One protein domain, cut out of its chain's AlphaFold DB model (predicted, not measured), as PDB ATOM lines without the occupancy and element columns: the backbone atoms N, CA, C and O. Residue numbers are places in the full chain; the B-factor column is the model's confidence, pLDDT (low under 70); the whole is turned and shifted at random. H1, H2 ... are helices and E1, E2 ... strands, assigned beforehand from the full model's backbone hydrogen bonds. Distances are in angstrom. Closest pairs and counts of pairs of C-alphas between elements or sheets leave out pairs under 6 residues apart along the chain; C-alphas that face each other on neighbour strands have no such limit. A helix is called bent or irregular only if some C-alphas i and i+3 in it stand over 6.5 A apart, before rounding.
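AT A GLANCE: This is residues 3 to 140 of the 154 residues of an uncharacterized protein of Actinomyces succiniciruminis (UniProt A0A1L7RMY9). A curled, strongly twisted sheet of five strands makes the core, with the helices H1 and H2 at separate places on one of its faces and a separate hairpin, E3 and E4, close to E1 near Leu 11. Two long loops, residues 14 to 33 and 42 to 56, lie towards opposite ends of the longest axis. The 138 printed residues hold seven named strands and two named helices, in the order E1 E2 H1 E3 E4 E5 E6 H2 E7, and the class is mixed. The large sheet runs E6, E5, E2, E1, E7, antiparallel throughout. The whole is compact, with a radius of gyration of the C-alphas of 15.5 A and spans of 43 by 32 by 27 A.

IN THESE COORDINATES: In the large sheet, E1 is residues 3 to 13, 29.9 A long from C-alpha 3 at (22.054, 42.021, -45.633). E2 is residues 34 to 41, 23.5 A, and E5 is residues 86 to 96, 29.1 A. The edge strands are E6, residues 103 to 108, 15.1 A, and E7, residues 135 to 139, 13.1 A, ending with C-alpha 139 at (25.452, 40.939, -42.976). H1 is residues 57 to 63, 9.9 A. H2 is residues 110 to 123, 19.5 A, beginning with C-alpha 110 at (17.645, 22.293, -32.830); it is irregular, with C-alphas 119 and 122 7.8 A apart. E3, residues 64 to 69, and E4, residues 73 to 78, are each 16.7 A.

HOW THE PARTS SIT: From edge to edge of the large sheet the way across it turns by 181 degrees. E1 and E2 are a hairpin, with N 9 and O 37 2.8 A apart, within hydrogen-bond range. E5 is on the other side of E2, with N 92 and O 36 at 2.8 A. E5 and E6 are a hairpin, with N 106 and O 93 at 2.8 A; E7 pairs with E1, N 136 and O 6 at 2.8 A. H1 and H2 are on the same face, in two layers, helices on one face of a sheet. H2, at a height over the sheet of 9.3 A, is over E5 and E2, slantwise to the strands at 40 degrees to E2 on the local plane; its closest C-alphas to E5 are those of Arg 110 and Trp 91, 6.0 A. H1, also at 9.3 A, is over E2 and, only just, E1, with 3 of its C-alphas on E1; it runs across the strands. H1 and H2 are apart. The hairpin E3 and E4 has N 67 and O 75 2.9 A apart; the closest C-alphas of E3 and E1 are those of Phe 68 and Leu 11, 6.2 A. Every O i to N i+4 pair is within hydrogen-bond range in H1, and 8 of 10 in H2.

THE WHOLE: The two C-alphas farthest apart, those of Arg 26 and Asp 48, are 44.6 A apart. The printed part has no cut. The links E1 to E2, E2 to H1 and H2 to E7 are long. Mean pLDDT of the printed part is 88.9, and residues 16 to 20 are under 70.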
ATOM      1  N   VAL A   3      22.618  42.829 -46.727       94.44
ATOM      2  CA  VAL A   3      22.054  42.021 -45.633       94.44
ATOM      3  C   VAL A   3      21.066  40.991 -46.159       94.44
ATOM      4  O   VAL A   3      20.410  41.225 -47.170       94.44
ATOM      5  N   ARG A   4      20.934  39.873 -45.450       95.06
ATOM      6  CA  ARG A   4      19.723  39.046 -45.455       95.06
ATOM      7  C   ARG A   4      18.887  39.394 -44.228       95.06
ATOM      8  O   ARG A   4      19.419  39.923 -43.249       95.06
ATOM      9  N   VAL A   5      17.595  39.100 -44.284       94.81
ATOM     10  CA  VAL A   5      16.678  39.328 -43.163       94.81
ATOM     11  C   VAL A   5      16.148  37.991 -42.678       94.81
ATOM     12  O   VAL A   5      15.742  37.152 -43.488       94.81
ATOM     13  N   ALA A   6      16.170  37.807 -41.363       95.25
ATOM     14  CA  ALA A   6      15.508  36.707 -40.691       95.25
ATOM     15  C   ALA A   6      14.365  37.249 -39.833       95.25
ATOM     16  O   ALA A   6      14.568  38.203 -39.086       95.25
ATOM     17  N   PHE A   7      13.194  36.632 -39.914       94.38
ATOM     18  CA  PHE A   7      12.012  37.001 -39.137       94.38
ATOM     19  C   PHE A   7      11.691  35.918 -38.122       94.38
ATOM     20  O   PHE A   7      11.815  34.731 -38.441       94.38
ATOM     21  N   ASP A   8      11.307  36.317 -36.912       93.44
ATOM     22  CA  ASP A   8      10.804  35.353 -35.944       93.44
ATOM     23  C   ASP A   8       9.416  34.847 -36.349       93.44
ATOM     24  O   ASP A   8       8.638  35.520 -37.034       93.44
ATOM     25  N   ARG A   9       9.141  33.610 -35.941       93.19
ATOM     26  CA  ARG A   9       7.817  33.002 -35.931       93.19
ATOM     27  C   ARG A   9       7.608  32.398 -34.568       93.19
ATOM     28  O   ARG A   9       8.268  31.420 -34.195       93.19
ATOM     29  N   ASP A  10       6.682  32.995 -33.852       91.25
ATOM     30  CA  ASP A  10       6.186  32.457 -32.609       91.25
ATOM     31  C   ASP A  10       5.329  31.234 -32.913       91.25
ATOM     32  O   ASP A  10       4.449  31.299 -33.763       91.25
ATOM     33  N   LEU A  11       5.632  30.092 -32.290       90.38
ATOM     34  CA  LEU A  11       4.940  28.835 -32.594       90.38
ATOM     35  C   LEU A  11       4.029  28.411 -31.450       90.38
ATOM     36  O   LEU A  11       2.882  28.039 -31.671       90.38
ATOM     37  N   LEU A  12       4.562  28.434 -30.229       89.31
ATOM     38  CA  LEU A  12       3.900  27.909 -29.044       89.31
ATOM     39  C   LEU A  12       4.138  28.831 -27.850       89.31
ATOM     40  O   LEU A  12       5.285  29.170 -27.553       89.31
ATOM     41  N   PHE A  13       3.094  29.132 -27.084       86.56
ATOM     42  CA  PHE A  13       3.202  29.882 -25.832       86.56
ATOM     43  C   PHE A  13       2.388  29.264 -24.710       86.56
ATOM     44  O   PHE A  13       1.393  28.580 -24.922       86.56
ATOM     45  N   ARG A  14       2.781  29.543 -23.468       80.25
ATOM     46  CA  ARG A  14       1.878  29.289 -22.345       80.25
ATOM     47  C   ARG A  14       0.625  30.169 -22.465       80.25
ATOM     48  O   ARG A  14       0.761  31.334 -22.834       80.25
ATOM     49  N   PRO A  15      -0.556  29.655 -22.074       72.94
ATOM     50  CA  PRO A  15      -1.774  30.454 -21.986       72.94
ATOM     51  C   PRO A  15      -1.556  31.774 -21.230       72.94
ATOM     52  O   PRO A  15      -0.985  31.780 -20.136       72.94
ATOM     53  N   PHE A  16      -2.008  32.889 -21.815       63.25
ATOM     54  CA  PHE A  16      -1.805  34.251 -21.292       63.25
ATOM     55  C   PHE A  16      -2.511  34.524 -19.950       63.25
ATOM     56  O   PHE A  16      -2.169  35.482 -19.256       63.25
ATOM     57  N   ASP A  17      -3.479  33.691 -19.564       63.12
ATOM     58  CA  ASP A  17      -4.187  33.747 -18.279       63.12
ATOM     59  C   ASP A  17      -3.366  33.165 -17.112       63.12
ATOM     60  O   ASP A  17      -3.693  33.378 -15.941       63.12
ATOM     61  N   VAL A  18      -2.252  32.494 -17.411       61.81
ATOM     62  CA  VAL A  18      -1.263  32.053 -16.432       61.81
ATOM     63  C   VAL A  18      -0.039  32.960 -16.561       61.81
ATOM     64  O   VAL A  18       0.550  33.032 -17.639       61.81
ATOM     65  N   PRO A  19       0.420  33.633 -15.482       60.03
ATOM     66  CA  PRO A  19       1.669  34.384 -15.533       60.03
ATOM     67  C   PRO A  19       2.758  33.491 -16.128       60.03
ATOM     68  O   PRO A  19       2.867  32.342 -15.672       60.03
ATOM     69  N   PRO A  20       3.570  33.963 -17.095       62.00
ATOM     70  CA  PRO A  20       4.598  33.144 -17.709       62.00
ATOM     71  C   PRO A  20       5.695  32.941 -16.668       62.00
ATOM     72  O   PRO A  20       6.731  33.577 -16.665       62.00
ATOM     73  N   ARG A  21       5.474  32.066 -15.694       71.88
ATOM     74  CA  ARG A  21       6.528  31.609 -14.791       71.88
ATOM     75  C   ARG A  21       7.437  30.624 -15.514       71.88
ATOM     76  O   ARG A  21       8.508  30.315 -14.999       71.88
ATOM     77  N   GLY A  22       7.003  30.158 -16.688       81.38
ATOM     78  CA  GLY A  22       7.608  29.096 -17.467       81.38
ATOM     79  C   GLY A  22       7.688  27.778 -16.697       81.38
ATOM     80  O   GLY A  22       7.435  27.704 -15.492       81.38
ATOM     81  N   VAL A  23       8.047  26.709 -17.393       88.12
ATOM     82  CA  VAL A  23       8.427  25.438 -16.772       88.12
ATOM     83  C   VAL A  23       9.946  25.356 -16.792       88.12
ATOM     84  O   VAL A  23      10.565  25.566 -17.828       88.12
ATOM     85  N   ARG A  24      10.569  25.095 -15.638       91.75
ATOM     86  CA  ARG A  24      12.016  24.855 -15.606       91.75
ATOM     87  C   ARG A  24      12.284  23.458 -16.153       91.75
ATOM     88  O   ARG A  24      11.924  22.476 -15.502       91.75
ATOM     89  N   ASP A  25      12.938  23.390 -17.304       94.00
ATOM     90  CA  ASP A  25      13.405  22.139 -17.877       94.00
ATOM     91  C   ASP A  25      14.540  21.566 -17.033       94.00
ATOM     92  O   ASP A  25      15.493  22.261 -16.676       94.00
ATOM     93  N   ARG A  26      14.430  20.286 -16.675       94.44
ATOM     94  CA  ARG A  26      15.415  19.630 -15.801       94.44
ATOM     95  C   ARG A  26      16.679  19.202 -16.545       94.44
ATOM     96  O   ARG A  26      17.688  18.975 -15.889       94.44
ATOM     97  N   VAL A  27      16.621  19.089 -17.872       95.12
ATOM     98  CA  VAL A  27      17.748  18.644 -18.707       95.12
ATOM     99  C   VAL A  27      18.665  19.817 -19.043       95.12
ATOM    100  O   VAL A  27      19.871  19.746 -18.842       95.12
ATOM    101  N   THR A  28      18.087  20.916 -19.517       93.94
ATOM    102  CA  THR A  28      18.819  22.102 -19.987       93.94
ATOM    103  C   THR A  28      18.912  23.208 -18.939       93.94
ATOM    104  O   THR A  28      19.733  24.112 -19.060       93.94
ATOM    105  N   GLY A  29      18.060  23.170 -17.910       94.12
ATOM    106  CA  GLY A  29      17.945  24.231 -16.912       94.12
ATOM    107  C   GLY A  29      17.192  25.475 -17.394       94.12
ATOM    108  O   GLY A  29      16.972  26.375 -16.579       94.12
ATOM    109  N   LEU A  30      16.780  25.526 -18.664       93.94
ATOM    110  CA  LEU A  30      16.047  26.643 -19.265       93.94
ATOM    111  C   LEU A  30      14.654  26.783 -18.655       93.94
ATOM    112  O   LEU A  30      14.050  25.804 -18.207       93.94
ATOM    113  N   ARG A  31      14.121  28.006 -18.631       92.19
ATOM    114  CA  ARG A  31      12.755  28.261 -18.172       92.19
ATOM    115  C   ARG A  31      11.840  28.512 -19.365       92.19
ATOM    116  O   ARG A  31      11.763  29.620 -19.863       92.19
ATOM    117  N   VAL A  32      11.105  27.489 -19.780       92.25
ATOM    118  CA  VAL A  32      10.302  27.485 -21.009       92.25
ATOM    119  C   VAL A  32       8.958  28.174 -20.791       92.25
ATOM    120  O   VAL A  32       8.118  27.667 -20.043       92.25
ATOM    121  N   ALA A  33       8.740  29.318 -21.433       92.06
ATOM    122  CA  ALA A  33       7.438  29.985 -21.531       92.06
ATOM    123  C   ALA A  33       6.841  29.936 -22.949       92.06
ATOM    124  O   ALA A  33       5.638  30.129 -23.104       92.06
ATOM    125  N   GLY A  34       7.658  29.627 -23.951       92.19
ATOM    126  CA  GLY A  34       7.229  29.417 -25.325       92.19
ATOM    127  C   GLY A  34       8.369  28.911 -26.198       92.19
ATOM    128  O   GLY A  34       9.509  28.795 -25.734       92.19
ATOM    129  N   LEU A  35       8.048  28.620 -27.451       94.31
ATOM    130  CA  LEU A  35       8.956  28.127 -28.476       94.31
ATOM    131  C   LEU A  35       8.706  28.881 -29.789       94.31
ATOM    132  O   LEU A  35       7.560  29.168 -30.139       94.31
ATOM    133  N   GLY A  36       9.782  29.187 -30.508       95.25
ATOM    134  CA  GLY A  36       9.738  29.903 -31.781       95.25
ATOM    135  C   GLY A  36      10.901  29.539 -32.693       95.25
ATOM    136  O   GLY A  36      11.782  28.758 -32.326       95.25
ATOM    137  N   ILE A  37      10.925  30.121 -33.882       96.00
ATOM    138  CA  ILE A  37      12.003  29.944 -34.863       96.00
ATOM    139  C   ILE A  37      12.337  31.274 -35.528       96.00
ATOM    140  O   ILE A  37      11.501  32.168 -35.563       96.00
ATOM    141  N   PHE A  38      13.523  31.382 -36.126       96.25
ATOM    142  CA  PHE A  38      13.778  32.388 -37.157       96.25
ATOM    143  C   PHE A  38      13.780  31.752 -38.539       96.25
ATOM    144  O   PHE A  38      14.435  30.731 -38.763       96.25
ATOM    145  N   VAL A  39      13.111  32.410 -39.481       95.56
ATOM    146  CA  VAL A  39      13.145  32.064 -40.899       95.56
ATOM    147  C   VAL A  39      13.898  33.139 -41.664       95.56
ATOM    148  O   VAL A  39      13.555  34.316 -41.588       95.56
ATOM    149  N   ARG A  40      14.918  32.727 -42.416       95.94
ATOM    150  CA  ARG A  40      15.723  33.593 -43.279       95.94
ATOM    151  C   ARG A  40      15.345  33.386 -44.734       95.94
ATOM    152  O   ARG A  40      15.275  32.251 -45.192       95.94
ATOM    153  N   PHE A  41      15.197  34.486 -45.463       94.31
ATOM    154  CA  PHE A  41      14.989  34.473 -46.910       94.31
ATOM    155  C   PHE A  41      16.319  34.614 -47.652       94.31
ATOM    156  O   PHE A  41      17.178  35.410 -47.259       94.31
ATOM    157  N   ASP A  42      16.488  33.902 -48.767       93.62
ATOM    158  CA  ASP A  42      17.656  34.030 -49.650       93.62
ATOM    159  C   ASP A  42      17.550  35.258 -50.570       93.62
ATOM    160  O   ASP A  42      17.892  35.239 -51.752       93.62
ATOM    161  N   ARG A  43      17.061  36.366 -50.008       94.12
ATOM    162  CA  ARG A  43      17.043  37.677 -50.643       94.12
ATOM    163  C   ARG A  43      18.068  38.568 -49.970       94.12
ATOM    164  O   ARG A  43      18.081  38.724 -48.751       94.12
ATOM    165  N   VAL A  44      18.909  39.187 -50.790       95.00
ATOM    166  CA  VAL A  44      19.866  40.190 -50.328       95.00
ATOM    167  C   VAL A  44      19.286  41.578 -50.553       95.00
ATOM    168  O   VAL A  44      18.874  41.910 -51.662       95.00
ATOM    169  N   PHE A  45      19.303  42.388 -49.503       93.38
ATOM    170  CA  PHE A  45      18.879  43.779 -49.520       93.38
ATOM    171  C   PHE A  45      20.079  44.707 -49.384       93.38
ATOM    172  O   PHE A  45      21.060  44.387 -48.704       93.38
ATOM    173  N   GLU A  46      19.978  45.873 -50.010       92.62
ATOM    174  CA  GLU A  46      20.896  46.981 -49.784       92.62
ATOM    175  C   GLU A  46      20.296  47.921 -48.740       92.62
ATOM    176  O   GLU A  46      19.148  48.341 -48.856       92.62
ATOM    177  N   VAL A  47      21.072  48.214 -47.698       88.94
ATOM    178  CA  VAL A  47      20.668  49.103 -46.602       88.94
ATOM    179  C   VAL A  47      21.770  50.090 -46.249       88.94
ATOM    180  O   VAL A  47      22.959  49.757 -46.311       88.94
ATOM    181  N   ASP A  48      21.371  51.279 -45.809       84.69
ATOM    182  CA  ASP A  48      22.280  52.339 -45.352       84.69
ATOM    183  C   ASP A  48      22.692  52.183 -43.876       84.69
ATOM    184  O   ASP A  48      23.604  52.861 -43.407       84.69
ATOM    185  N   GLY A  49      22.067  51.251 -43.148       78.94
ATOM    186  CA  GLY A  49      22.289  50.996 -41.724       78.94
ATOM    187  C   GLY A  49      21.672  49.675 -41.261       78.94
ATOM    188  O   GLY A  49      21.023  48.976 -42.037       78.94
ATOM    189  N   LEU A  50      21.911  49.315 -39.996       79.19
ATOM    190  CA  LEU A  50      21.413  48.083 -39.361       79.19
ATOM    191  C   LEU A  50      20.239  48.321 -38.391       79.19
ATOM    192  O   LEU A  50      19.846  47.423 -37.654       79.19
ATOM    193  N   ASP A  51      19.703  49.536 -38.354       81.00
ATOM    194  CA  ASP A  51      18.682  49.975 -37.401       81.00
ATOM    195  C   ASP A  51      17.247  49.826 -37.925       81.00
ATOM    196  O   ASP A  51      16.296  50.048 -37.174       81.00
ATOM    197  N   ARG A  52      17.068  49.480 -39.205       84.75
ATOM    198  CA  ARG A  52      15.755  49.446 -39.861       84.75
ATOM    199  C   ARG A  52      15.603  48.244 -40.770       84.75
ATOM    200  O   ARG A  52      16.552  47.804 -41.415       84.75
ATOM    201  N   GLU A  53      14.373  47.764 -40.846       88.12
ATOM    202  CA  GLU A  53      13.981  46.740 -41.800       88.12
ATOM    203  C   GLU A  53      14.165  47.255 -43.245       88.12
ATOM    204  O   GLU A  53      13.754  48.382 -43.545       88.12
ATOM    205  N   PRO A  54      14.779  46.471 -44.153       90.44
ATOM    206  CA  PRO A  54      14.906  46.864 -45.547       90.44
ATOM    207  C   PRO A  54      13.538  46.992 -46.236       90.44
ATOM    208  O   PRO A  54      12.649  46.168 -45.994       90.44
ATOM    209  N   PRO A  55      13.366  47.948 -47.168       87.94
ATOM    210  CA  PRO A  55      12.152  48.036 -47.970       87.94
ATOM    211  C   PRO A  55      11.839  46.711 -48.680       87.94
ATOM    212  O   PRO A  55      12.689  46.145 -49.368       87.94
ATOM    213  N   GLY A  56      10.609  46.222 -48.517       87.06
ATOM    214  CA  GLY A  56      10.133  44.983 -49.140       87.06
ATOM    215  C   GLY A  56      10.454  43.693 -48.378       87.06
ATOM    216  O   GLY A  56       9.919  42.652 -48.750       87.06
ATOM    217  N   ALA A  57      11.242  43.724 -47.296       91.06
ATOM    218  CA  ALA A  57      11.492  42.524 -46.491       91.06
ATOM    219  C   ALA A  57      10.203  41.988 -45.839       91.06
ATOM    220  O   ALA A  57       9.978  40.778 -45.831       91.06
ATOM    221  N   THR A  58       9.297  42.878 -45.419       88.69
ATOM    222  CA  THR A  58       7.980  42.505 -44.884       88.69
ATOM    223  C   THR A  58       7.152  41.726 -45.904       88.69
ATOM    224  O   THR A  58       6.419  40.819 -45.526       88.69
ATOM    225  N   LEU A  59       7.265  42.045 -47.200       89.94
ATOM    226  CA  LEU A  59       6.517  41.340 -48.247       89.94
ATOM    227  C   LEU A  59       6.979  39.888 -48.377       89.94
ATOM    228  O   LEU A  59       6.138  39.007 -48.519       89.94
ATOM    229  N   LEU A  60       8.283  39.621 -48.239       90.44
ATOM    230  CA  LEU A  60       8.785  38.245 -48.162       90.44
ATOM    231  C   LEU A  60       8.261  37.536 -46.915       90.44
ATOM    232  O   LEU A  60       7.820  36.394 -46.998       90.44
ATOM    233  N   ASN A  61       8.256  38.234 -45.774       90.44
ATOM    234  CA  ASN A  61       7.708  37.688 -44.539       90.44
ATOM    235  C   ASN A  61       6.230  37.300 -44.705       90.44
ATOM    236  O   ASN A  61       5.813  36.248 -44.242       90.44
ATOM    237  N   VAL A  62       5.429  38.111 -45.392       89.56
ATOM    238  CA  VAL A  62       4.018  37.790 -45.663       89.56
ATOM    239  C   VAL A  62       3.873  36.676 -46.708       89.56
ATOM    240  O   VAL A  62       2.968  35.856 -46.589       89.56
ATOM    241  N   GLY A  63       4.776  36.609 -47.689       92.06
ATOM    242  CA  GLY A  63       4.756  35.616 -48.766       92.06
ATOM    243  C   GLY A  63       5.096  34.187 -48.337       92.06
ATOM    244  O   GLY A  63       4.942  33.265 -49.131       92.06
ATOM    245  N   LEU A  64       5.542  33.969 -47.098       92.62
ATOM    246  CA  LEU A  64       5.733  32.632 -46.545       92.62
ATOM    247  C   LEU A  64       4.763  32.382 -45.399       92.62
ATOM    248  O   LEU A  64       4.987  32.823 -44.268       92.62
ATOM    249  N   ARG A  65       3.731  31.586 -45.675       91.06
ATOM    250  CA  ARG A  65       2.836  31.092 -44.632       91.06
ATOM    251  C   ARG A  65       3.502  29.933 -43.919       91.06
ATOM    252  O   ARG A  65       4.022  29.005 -44.541       91.06
ATOM    253  N   VAL A  66       3.463  29.992 -42.603       90.38
ATOM    254  CA  VAL A  66       3.956  28.944 -41.718       90.38
ATOM    255  C   VAL A  66       2.745  28.377 -40.991       90.38
ATOM    256  O   VAL A  66       1.750  29.072 -40.821       90.38
ATOM    257  N   SER A  67       2.791  27.113 -40.597       88.25
ATOM    258  CA  SER A  67       1.928  26.592 -39.542       88.25
ATOM    259  C   SER A  67       2.720  25.664 -38.654       88.25
ATOM    260  O   SER A  67       3.676  25.024 -39.099       88.25
ATOM    261  N   PHE A  68       2.289  25.555 -37.409       88.50
ATOM    262  CA  PHE A  68       2.809  24.574 -36.486       88.50
ATOM    263  C   PHE A  68       1.642  23.917 -35.770       88.50
ATOM    264  O   PHE A  68       0.789  24.618 -35.242       88.50
ATOM    265  N   ASP A  69       1.635  22.588 -35.757       84.75
ATOM    266  CA  ASP A  69       0.813  21.829 -34.826       84.75
ATOM    267  C   ASP A  69       1.610  20.661 -34.253       84.75
ATOM    268  O   ASP A  69       2.529  20.146 -34.895       84.75
ATOM    269  N   GLN A  70       1.285  20.237 -33.036       79.50
ATOM    270  CA  GLN A  70       2.069  19.197 -32.361       79.50
ATOM    271  C   GLN A  70       2.063  17.844 -33.096       79.50
ATOM    272  O   GLN A  70       3.013  17.075 -32.963       79.50
ATOM    273  N   GLY A  71       1.009  17.541 -33.861       84.62
ATOM    274  CA  GLY A  71       0.857  16.260 -34.553       84.62
ATOM    275  C   GLY A  71       1.645  16.170 -35.859       84.62
ATOM    276  O   GLY A  71       2.200  15.117 -36.174       84.62
ATOM    277  N   HIS A  72       1.705  17.264 -36.621       84.81
ATOM    278  CA  HIS A  72       2.331  17.306 -37.947       84.81
ATOM    279  C   HIS A  72       3.630  18.122 -37.983       84.81
ATOM    280  O   HIS A  72       4.338  18.101 -38.992       84.81
ATOM    281  N   GLY A  73       3.959  18.823 -36.899       88.19
ATOM    282  CA  GLY A  73       5.121  19.692 -36.803       88.19
ATOM    283  C   GLY A  73       5.004  20.946 -37.672       88.19
ATOM    284  O   GLY A  73       3.917  21.439 -37.980       88.19
ATOM    285  N   LEU A  74       6.165  21.479 -38.050       90.62
ATOM    286  CA  LEU A  74       6.280  22.720 -38.805       90.62
ATOM    287  C   LEU A  74       6.004  22.497 -40.295       90.62
ATOM    288  O   LEU A  74       6.622  21.641 -40.933       90.62
ATOM    289  N   ARG A  75       5.114  23.307 -40.865       92.06
ATOM    290  CA  ARG A  75       4.748  23.278 -42.282       92.06
ATOM    291  C   ARG A  75       4.878  24.666 -42.898       92.06
ATOM    292  O   ARG A  75       4.691  25.679 -42.229       92.06
ATOM    293  N   PHE A  76       5.215  24.690 -44.184       92.88
ATOM    294  CA  PHE A  76       5.497  25.907 -44.939       92.88
ATOM    295  C   PHE A  76       4.735  25.902 -46.258       92.88
ATOM    296  O   PHE A  76       4.742  24.895 -46.968       92.88
ATOM    297  N   TRP A  77       4.145  27.043 -46.601       93.00
ATOM    298  CA  TRP A  77       3.486  27.280 -47.879       93.00
ATOM    299  C   TRP A  77       3.985  28.608 -48.447       93.00
ATOM    300  O   TRP A  77       3.586  29.665 -47.951       93.00
ATOM    301  N   PRO A  78       4.887  28.567 -49.439       93.44
ATOM    302  CA  PRO A  78       5.257  29.766 -50.172       93.44
ATOM    303  C   PRO A  78       4.075  30.221 -51.032       93.44
ATOM    304  O   PRO A  78       3.459  29.407 -51.724       93.44
ATOM    305  N   ASP A  79       3.770  31.512 -51.005       93.38
ATOM    306  CA  ASP A  79       2.898  32.122 -52.004       93.38
ATOM    307  C   ASP A  79       3.639  32.165 -53.357       93.38
ATOM    308  O   ASP A  79       4.871  32.153 -53.406       93.38
ATOM    309  N   GLU A  80       2.901  32.204 -54.473       88.56
ATOM    310  CA  GLU A  80       3.482  32.177 -55.831       88.56
ATOM    311  C   GLU A  80       4.472  33.332 -56.081       88.56
ATOM    312  O   GLU A  80       5.408  33.193 -56.867       88.56
ATOM    313  N   ASP A  81       4.287  34.442 -55.363       86.12
ATOM    314  CA  ASP A  81       5.116  35.644 -55.435       86.12
ATOM    315  C   ASP A  81       6.358  35.596 -54.521       86.12
ATOM    316  O   ASP A  81       7.165  36.530 -54.543       86.12
ATOM    317  N   LEU A  82       6.543  34.537 -53.715       88.44
ATOM    318  CA  LEU A  82       7.765  34.329 -52.934       88.44
ATOM    319  C   LEU A  82       8.895  33.897 -53.883       88.44
ATOM    320  O   LEU A  82       9.239  32.726 -54.016       88.44
ATOM    321  N   ASP A  83       9.463  34.878 -54.576       88.69
ATOM    322  CA  ASP A  83      10.437  34.745 -55.666       88.69
ATOM    323  C   ASP A  83      11.838  34.253 -55.238       88.69
ATOM    324  O   ASP A  83      12.797  34.335 -56.013       88.69
ATOM    325  N   CYS A  84      11.990  33.756 -54.008       92.25
ATOM    326  CA  CYS A  84      13.264  33.332 -53.435       92.25
ATOM    327  C   CYS A  84      13.115  32.145 -52.472       92.25
ATOM    328  O   CYS A  84      12.024  31.813 -52.013       92.25
ATOM    329  N   GLY A  85      14.238  31.488 -52.167       94.00
ATOM    330  CA  GLY A  85      14.284  30.416 -51.171       94.00
ATOM    331  C   GLY A  85      14.219  30.933 -49.732       94.00
ATOM    332  O   GLY A  85      14.423  32.120 -49.467       94.00
ATOM    333  N   TRP A  86      13.985  30.025 -48.787       95.50
ATOM    334  CA  TRP A  86      13.989  30.304 -47.351       95.50
ATOM    335  C   TRP A  86      14.497  29.102 -46.553       95.50
ATOM    336  O   TRP A  86      14.499  27.969 -47.037       95.50
ATOM    337  N   GLU A  87      14.907  29.342 -45.311       95.94
ATOM    338  CA  GLU A  87      15.300  28.292 -44.370       95.94
ATOM    339  C   GLU A  87      15.019  28.692 -42.918       95.94
ATOM    340  O   GLU A  87      15.008  29.876 -42.578       95.94
ATOM    341  N   VAL A  88      14.853  27.701 -42.039       96.56
ATOM    342  CA  VAL A  88      14.901  27.926 -40.587       96.56
ATOM    343  C   VAL A  88      16.359  28.085 -40.178       96.56
ATOM    344  O   VAL A  88      17.123  27.121 -40.245       96.56
ATOM    345  N   CYS A  89      16.749  29.289 -39.764       95.50
ATOM    346  CA  CYS A  89      18.139  29.603 -39.429       95.50
ATOM    347  C   CYS A  89      18.429  29.604 -37.923       95.50
ATOM    348  O   CYS A  89      19.597  29.602 -37.538       95.50
ATOM    349  N   ASP A  90      17.403  29.607 -37.068       96.81
ATOM    350  CA  ASP A  90      17.567  29.592 -35.612       96.81
ATOM    351  C   ASP A  90      16.331  29.023 -34.916       96.81
ATOM    352  O   ASP A  90      15.216  29.113 -35.435       96.81
ATOM    353  N   TRP A  91      16.543  28.467 -33.728       97.12
ATOM    354  CA  TRP A  91      15.514  27.851 -32.899       97.12
ATOM    355  C   TRP A  91      15.481  28.561 -31.555       97.12
ATOM    356  O   TRP A  91      16.518  28.779 -30.931       97.12
ATOM    357  N   LEU A  92      14.289  28.938 -31.107       96.12
ATOM    358  CA  LEU A  92      14.112  29.825 -29.969       96.12
ATOM    359  C   LEU A  92      13.377  29.126 -28.836       96.12
ATOM    360  O   LEU A  92      12.352  28.473 -29.035       96.12
ATOM    361  N   VAL A  93      13.867  29.360 -27.624       95.31
ATOM    362  CA  VAL A  93      13.067  29.254 -26.408       95.31
ATOM    363  C   VAL A  93      12.740  30.658 -25.922       95.31
ATOM    364  O   VAL A  93      13.609  31.527 -25.859       95.31
ATOM    365  N   TYR A  94      11.489  30.881 -25.548       93.50
ATOM    366  CA  TYR A  94      11.078  32.103 -24.875       93.50
ATOM    367  C   TYR A  94      11.181  31.894 -23.369       93.50
ATOM    368  O   TYR A  94      10.441  31.088 -22.799       93.50
ATOM    369  N   GLU A  95      12.111  32.599 -22.720       92.31
ATOM    370  CA  GLU A  95      12.275  32.573 -21.264       92.31
ATOM    371  C   GLU A  95      11.562  33.768 -20.627       92.31
ATOM    372  O   GLU A  95      11.690  34.892 -21.109       92.31
ATOM    373  N   PRO A  96      10.818  33.584 -19.529       89.75
ATOM    374  CA  PRO A  96      10.158  34.701 -18.883       89.75
ATOM    375  C   PRO A  96      11.162  35.630 -18.212       89.75
ATOM    376  O   PRO A  96      12.118  35.186 -17.568       89.75
ATOM    377  N   VAL A  97      10.899  36.928 -18.318       88.06
ATOM    378  CA  VAL A  97      11.719  37.970 -17.694       88.06
ATOM    379  C   VAL A  97      11.041  38.533 -16.443       88.06
ATOM    380  O   VAL A  97       9.952  38.119 -16.057       88.06
ATOM    381  N   ALA A  98      11.709  39.468 -15.761       84.56
ATOM    382  CA  ALA A  98      11.200  40.063 -14.522       84.56
ATOM    383  C   ALA A  98       9.877  40.833 -14.706       84.56
ATOM    384  O   ALA A  98       9.118  40.981 -13.749       84.56
ATOM    385  N   TRP A  99       9.605  41.318 -15.920       78.81
ATOM    386  CA  TRP A  99       8.365  42.013 -16.249       78.81
ATOM    387  C   TRP A  99       7.211  41.021 -16.443       78.81
ATOM    388  O   TRP A  99       7.369  40.041 -17.178       78.81
ATOM    389  N   PRO A 100       6.043  41.253 -15.812       75.31
ATOM    390  CA  PRO A 100       4.875  40.396 -15.989       75.31
ATOM    391  C   PRO A 100       4.514  40.226 -17.466       75.31
ATOM    392  O   PRO A 100       4.613  41.175 -18.242       75.31
ATOM    393  N   TYR A 101       4.091  39.017 -17.840       74.56
ATOM    394  CA  TYR A 101       3.639  38.680 -19.199       74.56
ATOM    395  C   TYR A 101       4.672  38.921 -20.308       74.56
ATOM    396  O   TYR A 101       4.322  38.933 -21.481       74.56
ATOM    397  N   THR A 102       5.947  39.093 -19.948       83.88
ATOM    398  CA  THR A 102       7.024  39.349 -20.903       83.88
ATOM    399  C   THR A 102       7.971  38.160 -20.949       83.88
ATOM    400  O   THR A 102       8.329  37.578 -19.918       83.88
ATOM    401  N   VAL A 103       8.413  37.826 -22.154       88.44
ATOM    402  CA  VAL A 103       9.417  36.799 -22.420       88.44
ATOM    403  C   VAL A 103      10.556  37.388 -23.241       88.44
ATOM    404  O   VAL A 103      10.380  38.388 -23.932       88.44
ATOM    405  N   ALA A 104      11.732  36.783 -23.144       89.88
ATOM    406  CA  ALA A 104      12.875  37.088 -23.983       89.88
ATOM    407  C   ALA A 104      13.221  35.859 -24.832       89.88
ATOM    408  O   ALA A 104      13.320  34.757 -24.275       89.88
ATOM    409  N   PRO A 105      13.418  36.023 -26.151       92.25
ATOM    410  CA  PRO A 105      13.912  34.947 -26.991       92.25
ATOM    411  C   PRO A 105      15.347  34.593 -26.611       92.25
ATOM    412  O   PRO A 105      16.184  35.461 -26.348       92.25
ATOM    413  N   ARG A 106      15.648  33.300 -26.648       94.62
ATOM    414  CA  ARG A 106      16.994  32.761 -26.525       94.62
ATOM    415  C   ARG A 106      17.213  31.682 -27.575       94.62
ATOM    416  O   ARG A 106      16.474  30.701 -27.607       94.62
ATOM    417  N   SER A 107      18.260  31.851 -28.378       95.94
ATOM    418  CA  SER A 107      18.702  30.848 -29.348       95.94
ATOM    419  C   SER A 107      19.168  29.575 -28.647       95.94
ATOM    420  O   SER A 107      19.895  29.626 -27.645       95.94
ATOM    421  N   VAL A 108      18.752  28.434 -29.181       97.56
ATOM    422  CA  VAL A 108      19.118  27.093 -28.724       97.56
ATOM    423  C   VAL A 108      19.400  26.194 -29.922       97.56
ATOM    424  O   VAL A 108      18.938  26.445 -31.033       97.56
ATOM    425  N   ASP A 109      20.133  25.108 -29.698       97.31
ATOM    426  CA  ASP A 109      20.315  24.095 -30.733       97.31
ATOM    427  C   ASP A 109      18.979  23.430 -31.085       97.31
ATOM    428  O   ASP A 109      18.128  23.203 -30.219       97.31
ATOM    429  N   ARG A 110      18.835  23.009 -32.346       96.25
ATOM    430  CA  ARG A 110      17.645  22.293 -32.830       96.25
ATOM    431  C   ARG A 110      17.265  21.098 -31.946       96.25
ATOM    432  O   ARG A 110      16.099  20.933 -31.614       96.25
ATOM    433  N   GLY A 111      18.239  20.291 -31.522       96.94
ATOM    434  CA  GLY A 111      17.971  19.127 -30.668       96.94
ATOM    435  C   GLY A 111      17.472  19.501 -29.268       96.94
ATOM    436  O   GLY A 111      16.672  18.775 -28.679       96.94
ATOM    437  N   VAL A 112      17.895  20.657 -28.739       97.69
ATOM    438  CA  VAL A 112      17.334  21.205 -27.497       97.69
ATOM    439  C   VAL A 112      15.886  21.615 -27.728       97.69
ATOM    440  O   VAL A 112      15.026  21.210 -26.951       97.69
ATOM    441  N   PHE A 113      15.614  22.358 -28.801       96.69
ATOM    442  CA  PHE A 113      14.263  22.774 -29.169       96.69
ATOM    443  C   PHE A 113      13.310  21.581 -29.312       96.69
ATOM    444  O   PHE A 113      12.278  21.539 -28.647       96.69
ATOM    445  N   GLU A 114      13.679  20.582 -30.116       94.88
ATOM    446  CA  GLU A 114      12.868  19.380 -30.350       94.88
ATOM    447  C   GLU A 114      12.639  18.601 -29.048       94.88
ATOM    448  O   GLU A 114      11.530  18.151 -28.779       94.88
ATOM    449  N   GLY A 115      13.652  18.514 -28.178       95.69
ATOM    450  CA  GLY A 115      13.493  17.895 -26.864       95.69
ATOM    451  C   GLY A 115      12.561  18.674 -25.927       95.69
ATOM    452  O   GLY A 115      11.831  18.064 -25.146       95.69
ATOM    453  N   LEU A 116      12.584  20.009 -25.960       95.38
ATOM    454  CA  LEU A 116      11.643  20.829 -25.193       95.38
ATOM    455  C   LEU A 116      10.218  20.671 -25.723       95.38
ATOM    456  O   LEU A 116       9.292  20.571 -24.920       95.38
ATOM    457  N   LEU A 117      10.058  20.615 -27.045       93.44
ATOM    458  CA  LEU A 117       8.776  20.378 -27.692       93.44
ATOM    459  C   LEU A 117       8.187  19.020 -27.287       93.44
ATOM    460  O   LEU A 117       7.037  18.967 -26.868       93.44
ATOM    461  N   ASP A 118       8.983  17.951 -27.323       93.25
ATOM    462  CA  ASP A 118       8.561  16.604 -26.913       93.25
ATOM    463  C   ASP A 118       8.097  16.549 -25.445       93.25
ATOM    464  O   ASP A 118       7.102  15.913 -25.110       93.25
ATOM    465  N   ARG A 119       8.782  17.266 -24.544       93.25
ATOM    466  CA  ARG A 119       8.469  17.237 -23.103       93.25
ATOM    467  C   ARG A 119       7.359  18.187 -22.672       93.25
ATOM    468  O   ARG A 119       6.709  17.928 -21.658       93.25
ATOM    469  N   TYR A 120       7.226  19.327 -23.344       91.06
ATOM    470  CA  TYR A 120       6.394  20.439 -22.876       91.06
ATOM    471  C   TYR A 120       5.378  20.931 -23.893       91.06
ATOM    472  O   TYR A 120       4.593  21.801 -23.526       91.06
ATOM    473  N   GLY A 121       5.361  20.395 -25.116       89.25
ATOM    474  CA  GLY A 121       4.437  20.816 -26.165       89.25
ATOM    475  C   GLY A 121       2.987  20.844 -25.684       89.25
ATOM    476  O   GLY A 121       2.335  21.867 -25.835       89.25
ATOM    477  N   ASP A 122       2.540  19.796 -24.979       88.56
ATOM    478  CA  ASP A 122       1.151  19.660 -24.503       88.56
ATOM    479  C   ASP A 122       0.754  20.707 -23.442       88.56
ATOM    480  O   ASP A 122      -0.411  20.831 -23.065       88.56
ATOM    481  N   LEU A 123       1.731  21.433 -22.890       87.06
ATOM    482  CA  LEU A 123       1.518  22.509 -21.917       87.06
ATOM    483  C   LEU A 123       1.491  23.898 -22.566       87.06
ATOM    484  O   LEU A 123       1.294  24.896 -21.858       87.06
ATOM    485  N   LEU A 124       1.767  23.965 -23.866       87.50
ATOM    486  CA  LEU A 124       1.792  25.173 -24.667       87.50
ATOM    487  C   LEU A 124       0.595  25.173 -25.623       87.50
ATOM    488  O   LEU A 124       0.037  24.135 -25.960       87.50
ATOM    489  N   VAL A 125       0.194  26.365 -26.034       87.56
ATOM    490  CA  VAL A 125      -0.876  26.616 -26.994       87.56
ATOM    491  C   VAL A 125      -0.244  27.173 -28.259       87.56
ATOM    492  O   VAL A 125       0.686  27.979 -28.182       87.56
ATOM    493  N   GLU A 126      -0.742  26.718 -29.401       86.88
ATOM    494  CA  GLU A 126      -0.343  27.187 -30.725       86.88
ATOM    495  C   GLU A 126      -0.667  28.675 -30.891       86.88
ATOM    496  O   GLU A 126      -1.766  29.123 -30.557       86.88
ATOM    497  N   ASP A 127       0.297  29.457 -31.387       83.12
ATOM    498  CA  ASP A 127       0.013  30.821 -31.830       83.12
ATOM    499  C   ASP A 127      -0.746  30.744 -33.160       83.12
ATOM    500  O   ASP A 127      -0.164  30.490 -34.212       83.12
ATOM    501  N   GLU A 128      -2.060  30.970 -33.118       72.56
ATOM    502  CA  GLU A 128      -2.928  30.960 -34.303       72.56
ATOM    503  C   GLU A 128      -2.541  32.031 -35.337       72.56
ATOM    504  O   GLU A 128      -2.934  31.948 -36.505       72.56
ATOM    505  N   HIS A 129      -1.785  33.050 -34.923       71.06
ATOM    506  CA  HIS A 129      -1.365  34.153 -35.780       71.06
ATOM    507  C   HIS A 129       0.079  34.027 -36.263       71.06
ATOM    508  O   HIS A 129       0.450  34.757 -37.185       71.06
ATOM    509  N   LEU A 130       0.862  33.117 -35.665       75.19
ATOM    510  CA  LEU A 130       2.299  32.912 -35.902       75.19
ATOM    511  C   LEU A 130       3.018  34.239 -36.090       75.19
ATOM    512  O   LEU A 130       3.660  34.509 -37.116       75.19
ATOM    513  N   SER A 131       2.776  35.108 -35.116       73.31
ATOM    514  CA  SER A 131       3.109  36.508 -35.230       73.31
ATOM    515  C   SER A 131       4.618  36.678 -35.387       73.31
ATOM    516  O   SER A 131       5.428  35.934 -34.832       73.31
ATOM    517  N   THR A 132       4.992  37.653 -36.211       83.12
ATOM    518  CA  THR A 132       6.365  38.143 -36.272       83.12
ATOM    519  C   THR A 132       6.428  39.390 -35.420       83.12
ATOM    520  O   THR A 132       5.754  40.382 -35.713       83.12
ATOM    521  N   THR A 133       7.234  39.337 -34.372       83.25
ATOM    522  CA  THR A 133       7.439  40.450 -33.442       83.25
ATOM    523  C   THR A 133       8.807  41.095 -33.624       83.25
ATOM    524  O   THR A 133       9.016  42.238 -33.210       83.25
ATOM    525  N   SER A 134       9.737  40.392 -34.272       89.50
ATOM    526  CA  SER A 134      11.111  40.832 -34.432       89.50
ATOM    527  C   SER A 134      11.743  40.357 -35.740       89.50
ATOM    528  O   SER A 134      11.306  39.424 -36.413       89.50
ATOM    529  N   PHE A 135      12.823  41.033 -36.115       92.25
ATOM    530  CA  PHE A 135      13.663  40.639 -37.234       92.25
ATOM    531  C   PHE A 135      15.135  40.797 -36.867       92.25
ATOM    532  O   PHE A 135      15.506  41.558 -35.970       92.25
ATOM    533  N   ARG A 136      15.992  40.081 -37.591       92.81
ATOM    534  CA  ARG A 136      17.446  40.198 -37.513       92.81
ATOM    535  C   ARG A 136      18.010  40.490 -38.887       92.81
ATOM    536  O   ARG A 136      17.614  39.885 -39.881       92.81
ATOM    537  N   LEU A 137      18.962  41.413 -38.923       93.56
ATOM    538  CA  LEU A 137      19.730  41.723 -40.118       93.56
ATOM    539  C   LEU A 137      21.046  40.960 -40.069       93.56
ATOM    540  O   LEU A 137      21.838  41.120 -39.140       93.56
ATOM    541  N   GLU A 138      21.280  40.142 -41.084       92.00
ATOM    542  CA  GLU A 138      22.458  39.291 -41.193       92.00
ATOM    543  C   GLU A 138      23.368  39.824 -42.306       92.00
ATOM    544  O   GLU A 138      23.013  39.731 -43.486       92.00
ATOM    545  N   PRO A 139      24.534  40.412 -41.977       91.06
ATOM    546  CA  PRO A 139      25.452  40.939 -42.976       91.06
ATOM    547  C   PRO A 139      25.913  39.854 -43.952       91.06
ATOM    548  O   PRO A 139      26.388  38.792 -43.551       91.06
ATOM    549  N   VAL A 140      25.840  40.147 -45.248       90.44
ATOM    550  CA  VAL A 140      26.413  39.291 -46.286       90.44
ATOM    551  C   VAL A 140      27.867  39.705 -46.478       90.44
ATOM    552  O   VAL A 140      28.150  40.801 -46.965       90.44
TER     553      VAL A 140